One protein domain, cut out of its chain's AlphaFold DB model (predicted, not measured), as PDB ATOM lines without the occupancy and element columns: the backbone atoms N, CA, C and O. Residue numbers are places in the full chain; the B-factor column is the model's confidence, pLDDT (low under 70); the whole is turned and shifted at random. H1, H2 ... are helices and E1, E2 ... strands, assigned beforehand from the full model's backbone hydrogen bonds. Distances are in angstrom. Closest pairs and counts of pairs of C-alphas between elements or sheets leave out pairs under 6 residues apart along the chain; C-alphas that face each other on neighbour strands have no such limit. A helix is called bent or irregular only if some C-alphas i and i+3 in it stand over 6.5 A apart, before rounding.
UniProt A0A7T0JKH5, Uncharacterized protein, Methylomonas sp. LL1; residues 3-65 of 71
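AT A GLANCE: This is residues 3 to 65 of the 71 residues of an uncharacterized protein of Methylomonas sp. LL1 (UniProt A0A7T0JKH5). Two antiparallel strand pairs, the long hairpin E2-E3 and the shorter pair E1-E4, meet at a corner like a V, and H1 packs on one side, mostly near E1. The hairpin tip, residues 46 to 51, sticks out. The printed part has 63 residues, ordered H1 E1 E2 E3 E4, mixed in class, compact with a radius of gyration of the C-alphas of 12.0 A, spanning 39 by 27 by 17 A.

IN THESE COORDINATES: Residues 3 to 4 pair antiparallel with residues 41 to 42. H1, residues 10 to 24, starts at C-alpha 10 (-121.914, 403.425, 22.746), spans 22.1 A and is irregular: C-alphas 11 and 14 are 7.0 A apart. E1 is residues 28 to 32, E2 40 to 47 (21.9 A), E3 50 to 57 (22.4 A), and E4 60 to 64, ending at C-alpha 64 (-123.914, 395.628, 0.708).

HOW THE PARTS SIT: In hairpin E2-E3, N 41 and O 56 are 2.8 A apart. In E1-E4, N 29 and O 63 are 2.9 A apart. The closest C-alphas of H1 and E1, Cys 22 and Val 28, are 6.2 A apart. H1 is apart from E3 and E4. In H1, 8 of 11 O i to N i+4 pairs are within hydrogen-bond range.

THE WHOLE: The farthest C-alphas, Ala 35 and Gly 49, are 39.3 A apart. The printed part has no cut and no long link. Residues 22 to 25 and 36 have pLDDT under 70.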
ATOM      1  N   PHE A   3    -130.994 413.498  14.088       87.00
ATOM      2  CA  PHE A   3    -130.774 412.383  15.001       87.00
ATOM      3  C   PHE A   3    -129.279 412.127  15.135       87.00
ATOM      4  O   PHE A   3    -128.604 412.001  14.111       87.00
ATOM      5  N   SER A   4    -128.774 412.011  16.363       87.88
ATOM      6  CA  SER A   4    -127.379 411.664  16.628       87.88
ATOM      7  C   SER A   4    -127.275 410.309  17.325       87.88
ATOM      8  O   SER A   4    -128.134 409.889  18.096       87.88
ATOM      9  N   THR A   5    -126.194 409.593  17.048       87.62
ATOM     10  CA  THR A   5    -125.781 408.407  17.818       87.62
ATOM     11  C   THR A   5    -125.175 408.776  19.168       87.62
ATOM     12  O   THR A   5    -125.075 407.914  20.038       87.62
ATOM     13  N   GLN A   6    -124.790 410.040  19.373       87.56
ATOM     14  CA  GLN A   6    -124.322 410.519  20.676       87.56
ATOM     15  C   GLN A   6    -125.443 410.564  21.713       87.56
ATOM     16  O   GLN A   6    -125.162 410.402  22.896       87.56
ATOM     17  N   ASP A   7    -126.696 410.654  21.264       89.12
ATOM     18  CA  ASP A   7    -127.886 410.553  22.114       89.12
ATOM     19  C   ASP A   7    -128.134 409.109  22.604       89.12
ATOM     20  O   ASP A   7    -129.132 408.839  23.269       89.12
ATOM     21  N   ARG A   8    -127.253 408.159  22.247       86.06
ATOM     22  CA  ARG A   8    -127.346 406.737  22.598       86.06
ATOM     23  C   ARG A   8    -126.081 406.221  23.293       86.06
ATOM     24  O   ARG A   8    -124.971 406.689  22.991       86.06
ATOM     25  N   PRO A   9    -126.218 405.190  24.149       88.00
ATOM     26  CA  PRO A   9    -125.088 404.426  24.665       88.00
ATOM     27  C   PRO A   9    -124.202 403.895  23.536       88.00
ATOM     28  O   PRO A   9    -124.699 403.477  22.490       88.00
ATOM     29  N   ALA A  10    -122.884 403.869  23.753       83.38
ATOM     30  CA  ALA A  10    -121.914 403.425  22.746       83.38
ATOM     31  C   ALA A  10    -122.216 402.015  22.201       83.38
ATOM     32  O   ALA A  10    -122.077 401.774  21.003       83.38
ATOM     33  N   THR A  11    -122.704 401.120  23.064       84.25
ATOM     34  CA  THR A  11    -123.085 399.738  22.736       84.25
ATOM     35  C   THR A  11    -124.248 399.637  21.749       84.25
ATOM     36  O   THR A  11    -124.337 398.656  21.021       84.25
ATOM     37  N   GLU A  12    -125.116 400.647  21.680       87.75
ATOM     38  CA  GLU A  12    -126.315 400.645  20.831       87.75
ATOM     39  C   GLU A  12    -126.093 401.332  19.478       87.75
ATOM     40  O   GLU A  12    -126.899 401.195  18.556       87.75
ATOM     41  N   ARG A  13    -124.997 402.085  19.321       88.00
ATOM     42  CA  ARG A  13    -124.764 402.918  18.129       88.00
ATOM     43  C   ARG A  13    -124.667 402.097  16.845       88.00
ATOM     44  O   ARG A  13    -125.198 402.511  15.816       88.00
ATOM     45  N   ARG A  14    -124.023 400.925  16.897       85.12
ATOM     46  CA  ARG A  14    -123.915 400.013  15.745       85.12
ATOM     47  C   ARG A  14    -125.283 399.496  15.309       85.12
ATOM     48  O   ARG A  14    -125.591 399.477  14.119       85.12
ATOM     49  N   ASP A  15    -126.094 399.072  16.268       84.81
ATOM     50  CA  ASP A  15    -127.398 398.485  15.977       84.81
ATOM     51  C   ASP A  15    -128.380 399.562  15.502       84.81
ATOM     52  O   ASP A  15    -129.156 399.322  14.580       84.81
ATOM     53  N   TRP A  16    -128.247 400.795  16.000       85.62
ATOM     54  CA  TRP A  16    -128.943 401.942  15.424       85.62
ATOM     55  C   TRP A  16    -128.595 402.169  13.950       85.62
ATOM     56  O   TRP A  16    -129.492 402.386  13.138       85.62
ATOM     57  N   TRP A  17    -127.314 402.094  13.574       84.31
ATOM     58  CA  TRP A  17    -126.923 402.209  12.168       84.31
ATOM     59  C   TRP A  17    -127.537 401.108  11.309       84.31
ATOM     60  O   TRP A  17    -127.989 401.388  10.197       84.31
ATOM     61  N   ARG A  18    -127.586 399.872  11.823       81.06
ATOM     62  CA  ARG A  18    -128.274 398.769  11.143       81.06
ATOM     63  C   ARG A  18    -129.754 399.076  10.974       81.06
ATOM     64  O   ARG A  18    -130.257 398.905   9.877       81.06
ATOM     65  N   GLU A  19    -130.445 399.558  11.998       82.25
ATOM     66  CA  GLU A  19    -131.854 399.951  11.875       82.25
ATOM     67  C   GLU A  19    -132.035 401.055  10.825       82.25
ATOM     68  O   GLU A  19    -132.805 400.890   9.884       82.25
ATOM     69  N   VAL A  20    -131.285 402.154  10.913       79.19
ATOM     70  CA  VAL A  20    -131.462 403.301  10.010       79.19
ATOM     71  C   VAL A  20    -131.095 402.974   8.564       79.19
ATOM     72  O   VAL A  20    -131.821 403.372   7.656       79.19
ATOM     73  N   ILE A  21    -130.009 402.239   8.321       75.00
ATOM     74  CA  ILE A  21    -129.569 401.920   6.954       75.00
ATOM     75  C   ILE A  21    -130.286 400.675   6.414       75.00
ATOM     76  O   ILE A  21    -130.795 400.704   5.288       75.00
ATOM     77  N   CYS A  22    -130.362 399.588   7.190       68.56
ATOM     78  CA  CYS A  22    -130.916 398.322   6.705       68.56
ATOM     79  C   CYS A  22    -132.431 398.344   6.562       68.56
ATOM     80  O   CYS A  22    -132.943 397.734   5.627       68.56
ATOM     81  N   ARG A  23    -133.154 399.041   7.447       65.38
ATOM     82  CA  ARG A  23    -134.618 399.114   7.355       65.38
ATOM     83  C   ARG A  23    -135.079 399.975   6.187       65.38
ATOM     84  O   ARG A  23    -136.116 399.685   5.599       65.38
ATOM     85  N   HIS A  24    -134.331 401.029   5.865       63.91
ATOM     86  CA  HIS A  24    -134.735 401.981   4.834       63.91
ATOM     87  C   HIS A  24    -134.208 401.654   3.436       63.91
ATOM     88  O   HIS A  24    -134.875 402.008   2.468       63.91
ATOM     89  N   TYR A  25    -133.052 400.989   3.306       65.75
ATOM     90  CA  TYR A  25    -132.384 400.877   2.005       65.75
ATOM     91  C   TYR A  25    -131.948 399.453   1.648       65.75
ATOM     92  O   TYR A  25    -132.389 398.917   0.630       65.75
ATOM     93  N   THR A  26    -131.055 398.829   2.425       72.62
ATOM     94  CA  THR A  26    -130.523 397.493   2.096       72.62
ATOM     95  C   THR A  26    -129.766 396.863   3.264       72.62
ATOM     96  O   THR A  26    -129.169 397.582   4.057       72.62
ATOM     97  N   GLN A  27    -129.737 395.528   3.358       76.62
ATOM     98  CA  GLN A  27    -128.892 394.843   4.342       76.62
ATOM     99  C   GLN A  27    -127.414 395.146   4.073       76.62
ATOM    100  O   GLN A  27    -126.870 394.813   3.014       76.62
ATOM    101  N   VAL A  28    -126.772 395.789   5.045       76.44
ATOM    102  CA  VAL A  28    -125.362 396.174   4.988       76.44
ATOM    103  C   VAL A  28    -124.602 395.643   6.191       76.44
ATOM    104  O   VAL A  28    -125.127 395.542   7.301       76.44
ATOM    105  N   GLU A  29    -123.332 395.342   5.963       81.44
ATOM    106  CA  GLU A  29    -122.352 395.217   7.029       81.44
ATOM    107  C   GLU A  29    -121.817 396.612   7.382       81.44
ATOM    108  O   GLU A  29    -121.499 397.405   6.490       81.44
ATOM    109  N   ILE A  30    -121.758 396.918   8.682       80.38
ATOM    110  CA  ILE A  30    -121.314 398.213   9.212       80.38
ATOM    111  C   ILE A  30    -120.081 397.983  10.076       80.38
ATOM    112  O   ILE A  30    -120.162 397.391  11.157       80.38
ATOM    113  N   VAL A  31    -118.950 398.501   9.609       81.75
ATOM    114  CA  VAL A  31    -117.659 398.393  10.292       81.75
ATOM    115  C   VAL A  31    -117.162 399.796  10.618       81.75
ATOM    116  O   VAL A  31    -117.171 400.670   9.754       81.75
ATOM    117  N   SER A  32    -116.754 400.021  11.869       79.25
ATOM    118  CA  SER A  32    -116.055 401.247  12.267       79.25
ATOM    119  C   SER A  32    -114.552 401.022  12.171       79.25
ATOM    120  O   SER A  32    -114.042 400.039  12.709       79.25
ATOM    121  N   ASN A  33    -113.844 401.957  11.540       75.69
ATOM    122  CA  ASN A  33    -112.383 401.948  11.474       75.69
ATOM    123  C   ASN A  33    -111.724 402.687  12.660       75.69
ATOM    124  O   ASN A  33    -110.511 402.869  12.674       75.69
ATOM    125  N   LEU A  34    -112.509 403.121  13.657       77.56
ATOM    126  CA  LEU A  34    -112.059 403.916  14.806       77.56
ATOM    127  C   LEU A  34    -112.394 403.220  16.134       77.56
ATOM    128  O   LEU A  34    -113.148 403.743  16.947       77.56
ATOM    129  N   ALA A  35    -111.845 402.020  16.351       71.94
ATOM    130  CA  ALA A  35    -111.923 401.304  17.632       71.94
ATOM    131  C   ALA A  35    -113.355 401.159  18.207       71.94
ATOM    132  O   ALA A  35    -113.570 401.320  19.405       71.94
ATOM    133  N   ALA A  36    -114.328 400.837  17.346       68.56
ATOM    134  CA  ALA A  36    -115.754 400.712  17.676       68.56
ATOM    135  C   ALA A  36    -116.492 402.027  18.006       68.56
ATOM    136  O   ALA A  36    -117.620 401.983  18.502       68.56
ATOM    137  N   ASP A  37    -115.934 403.195  17.669       75.56
ATOM    138  CA  ASP A  37    -116.727 404.422  17.628       75.56
ATOM    139  C   ASP A  37    -117.619 404.421  16.380       75.56
ATOM    140  O   ASP A  37    -117.157 404.547  15.246       75.56
ATOM    141  N   TYR A  38    -118.918 404.234  16.591       83.06
ATOM    142  CA  TYR A  38    -119.944 404.267  15.550       83.06
ATOM    143  C   TYR A  38    -120.642 405.629  15.492       83.06
ATOM    144  O   TYR A  38    -121.855 405.704  15.276       83.06
ATOM    145  N   TYR A  39    -119.896 406.714  15.715       84.31
ATOM    146  CA  TYR A  39    -120.433 408.063  15.604       84.31
ATOM    147  C   TYR A  39    -121.104 408.308  14.243       84.31
ATOM    148  O   TYR A  39    -120.612 407.945  13.169       84.31
ATOM    149  N   GLY A  40    -122.251 408.969  14.319       84.94
ATOM    150  CA  GLY A  40    -123.200 409.121  13.241       84.94
ATOM    151  C   GLY A  40    -124.269 410.148  13.541       84.94
ATOM    152  O   GLY A  40    -124.791 410.195  14.654       84.94
ATOM    153  N   GLU A  41    -124.624 410.919  12.524       88.88
ATOM    154  CA  GLU A  41    -125.739 411.849  12.501       88.88
ATOM    155  C   GLU A  41    -126.566 411.615  11.240       88.88
ATOM    156  O   GLU A  41    -126.034 411.430  10.146       88.88
ATOM    157  N   THR A  42    -127.887 411.652  11.379       87.38
ATOM    158  CA  THR A  42    -128.818 411.612  10.252       87.38
ATOM    159  C   THR A  42    -129.753 412.801  10.323       87.38
ATOM    160  O   THR A  42    -130.412 413.044  11.335       87.38
ATOM    161  N   ARG A  43    -129.837 413.539   9.221       89.50
ATOM    162  CA  ARG A  43    -130.732 414.676   9.064       89.50
ATOM    163  C   ARG A  43    -131.754 414.375   7.983       89.50
ATOM    164  O   ARG A  43    -131.396 414.197   6.825       89.50
ATOM    165  N   ILE A  44    -133.029 414.381   8.358       87.62
ATOM    166  CA  ILE A  44    -134.141 414.314   7.406       87.62
ATOM    167  C   ILE A  44    -134.450 415.736   6.942       87.62
ATOM    168  O   ILE A  44    -134.738 416.616   7.770       87.62
ATOM    169  N   LEU A  45    -134.365 415.941   5.630       87.56
ATOM    170  CA  LEU A  45    -134.609 417.204   4.950       87.56
ATOM    171  C   LEU A  45    -135.980 417.141   4.261       87.56
ATOM    172  O   LEU A  45    -136.218 416.223   3.476       87.56
ATOM    173  N   PRO A  46    -136.896 418.079   4.552       85.56
ATOM    174  CA  PRO A  46    -138.188 418.109   3.888       85.56
ATOM    175  C   PRO A  46    -138.001 418.615   2.456       85.56
ATOM    176  O   PRO A  46    -137.722 419.794   2.246       85.56
ATOM    177  N   LEU A  47    -138.154 417.724   1.479       85.44
ATOM    178  CA  LEU A  47    -138.223 418.083   0.067       85.44
ATOM    179  C   LEU A  47    -139.575 417.610  -0.497       85.44
ATOM    180  O   LEU A  47    -139.919 416.438  -0.340       85.44
ATOM    181  N   PRO A  48    -140.384 418.485  -1.123       88.06
ATOM    182  CA  PRO A  48    -141.656 418.069  -1.706       88.06
ATOM    183  C   PRO A  48    -141.456 416.965  -2.752       88.06
ATOM    184  O   PRO A  48    -140.643 417.107  -3.660       88.06
ATOM    185  N   GLY A  49    -142.187 415.857  -2.612       89.06
ATOM    186  CA  GLY A  49    -142.128 414.730  -3.549       89.06
ATOM    187  C   GLY A  49    -140.873 413.849  -3.461       89.06
ATOM    188  O   GLY A  49    -140.759 412.912  -4.244       89.06
ATOM    189  N   MET A  50    -139.949 414.100  -2.522       86.12
ATOM    190  CA  MET A  50    -138.734 413.294  -2.363       86.12
ATOM    191  C   MET A  50    -138.324 413.164  -0.894       86.12
ATOM    192  O   MET A  50    -138.174 414.154  -0.181       86.12
ATOM    193  N   GLN A  51    -138.066 411.937  -0.443       81.56
ATOM    194  CA  GLN A  51    -137.483 411.716   0.876       81.56
ATOM    195  C   GLN A  51    -135.962 411.862   0.792       81.56
ATOM    196  O   GLN A  51    -135.275 410.992   0.259       81.56
ATOM    197  N   LEU A  52    -135.437 412.968   1.325       85.56
ATOM    198  CA  LEU A  52    -134.000 413.216   1.398       85.56
ATOM    199  C   LEU A  52    -133.503 413.077   2.839       85.56
ATOM    200  O   LEU A  52    -133.940 413.792   3.744       85.56
ATOM    201  N   SER A  53    -132.536 412.189   3.039       84.94
ATOM    202  CA  SER A  53    -131.780 412.073   4.283       84.94
ATOM    203  C   SER A  53    -130.298 412.295   4.012       84.94
ATOM    204  O   SER A  53    -129.716 411.632   3.155       84.94
ATOM    205  N   ALA A  54    -129.684 413.204   4.761       86.44
ATOM    206  CA  ALA A  54    -128.243 413.395   4.774       86.44
ATOM    207  C   ALA A  54    -127.653 412.666   5.980       86.44
ATOM    208  O   ALA A  54    -128.151 412.804   7.098       86.44
ATOM    209  N   VAL A  55    -126.592 411.906   5.747       85.19
ATOM    210  CA  VAL A  55    -125.943 411.078   6.758       85.19
ATOM    211  C   VAL A  55    -124.490 411.525   6.889       85.19
ATOM    212  O   VAL A  55    -123.770 411.581   5.896       85.19
ATOM    213  N   ARG A  56    -124.063 411.846   8.112       86.19
ATOM    214  CA  ARG A  56    -122.666 412.127   8.461       86.19
ATOM    215  C   ARG A  56    -122.188 411.053   9.420       86.19
ATOM    216  O   ARG A  56    -122.892 410.726  10.366       86.19
ATOM    217  N   SER A  57    -121.001 410.514   9.201       82.19
ATOM    218  CA  SER A  57    -120.460 409.435  10.021       82.19
ATOM    219  C   SER A  57    -118.951 409.550  10.184       82.19
ATOM    220  O   SER A  57    -118.264 410.124   9.339       82.19
ATOM    221  N   GLY A  58    -118.436 409.013  11.290       78.06
ATOM    222  CA  GLY A  58    -116.999 408.886  11.517       78.06
ATOM    223  C   GLY A  58    -116.486 407.570  10.946       78.06
ATOM    224  O   GLY A  58    -116.868 406.524  11.449       78.06
ATOM    225  N   ALA A  59    -115.651 407.626   9.902       72.62
ATOM    226  CA  ALA A  59    -114.893 406.503   9.322       72.62
ATOM    227  C   ALA A  59    -115.602 405.126   9.318       72.62
ATOM    228  O   ALA A  59    -114.966 404.098   9.575       72.62
ATOM    229  N   ILE A  60    -116.906 405.097   9.024       75.94
ATOM    230  CA  ILE A  60    -117.655 403.849   8.856       75.94
ATOM    231  C   ILE A  60    -117.535 403.379   7.411       75.94
ATOM    232  O   ILE A  60    -117.633 404.171   6.471       75.94
ATOM    233  N   SER A  61    -117.359 402.080   7.237       75.50
ATOM    234  CA  SER A  61    -117.440 401.423   5.940       75.50
ATOM    235  C   SER A  61    -118.782 400.708   5.829       75.50
ATOM    236  O   SER A  61    -119.216 400.040   6.769       75.50
ATOM    237  N   LEU A  62    -119.440 400.875   4.679       74.81
ATOM    238  CA  LEU A  62    -120.706 400.227   4.350       74.81
ATOM    239  C   LEU A  62    -120.481 399.288   3.171       74.81
ATOM    240  O   LEU A  62    -120.101 399.732   2.087       74.81
ATOM    241  N   ALA A  63    -120.747 398.003   3.374       77.56
ATOM    242  CA  ALA A  63    -120.737 397.015   2.306       77.56
ATOM    243  C   ALA A  63    -122.123 396.387   2.192       77.56
ATOM    244  O   ALA A  63    -122.685 395.913   3.180       77.56
ATOM    245  N   LYS A  64    -122.687 396.380   0.979       76.31
ATOM    246  CA  LYS A  64    -123.914 395.628   0.708       76.31
ATOM    247  C   LYS A  64    -123.613 394.150   0.917       76.31
ATOM    248  O   LYS A  64    -122.696 393.621   0.290       76.31
ATOM    249  N   GLN A  65    -124.402 393.485   1.753       72.44
ATOM    250  CA  GLN A  65    -124.287 392.039   1.867       72.44
ATOM    251  C   GLN A  65    -124.729 391.415   0.542       72.44
ATOM    252  O   GLN A  65    -125.784 391.757  -0.005       72.44
TER     253      GLN A  65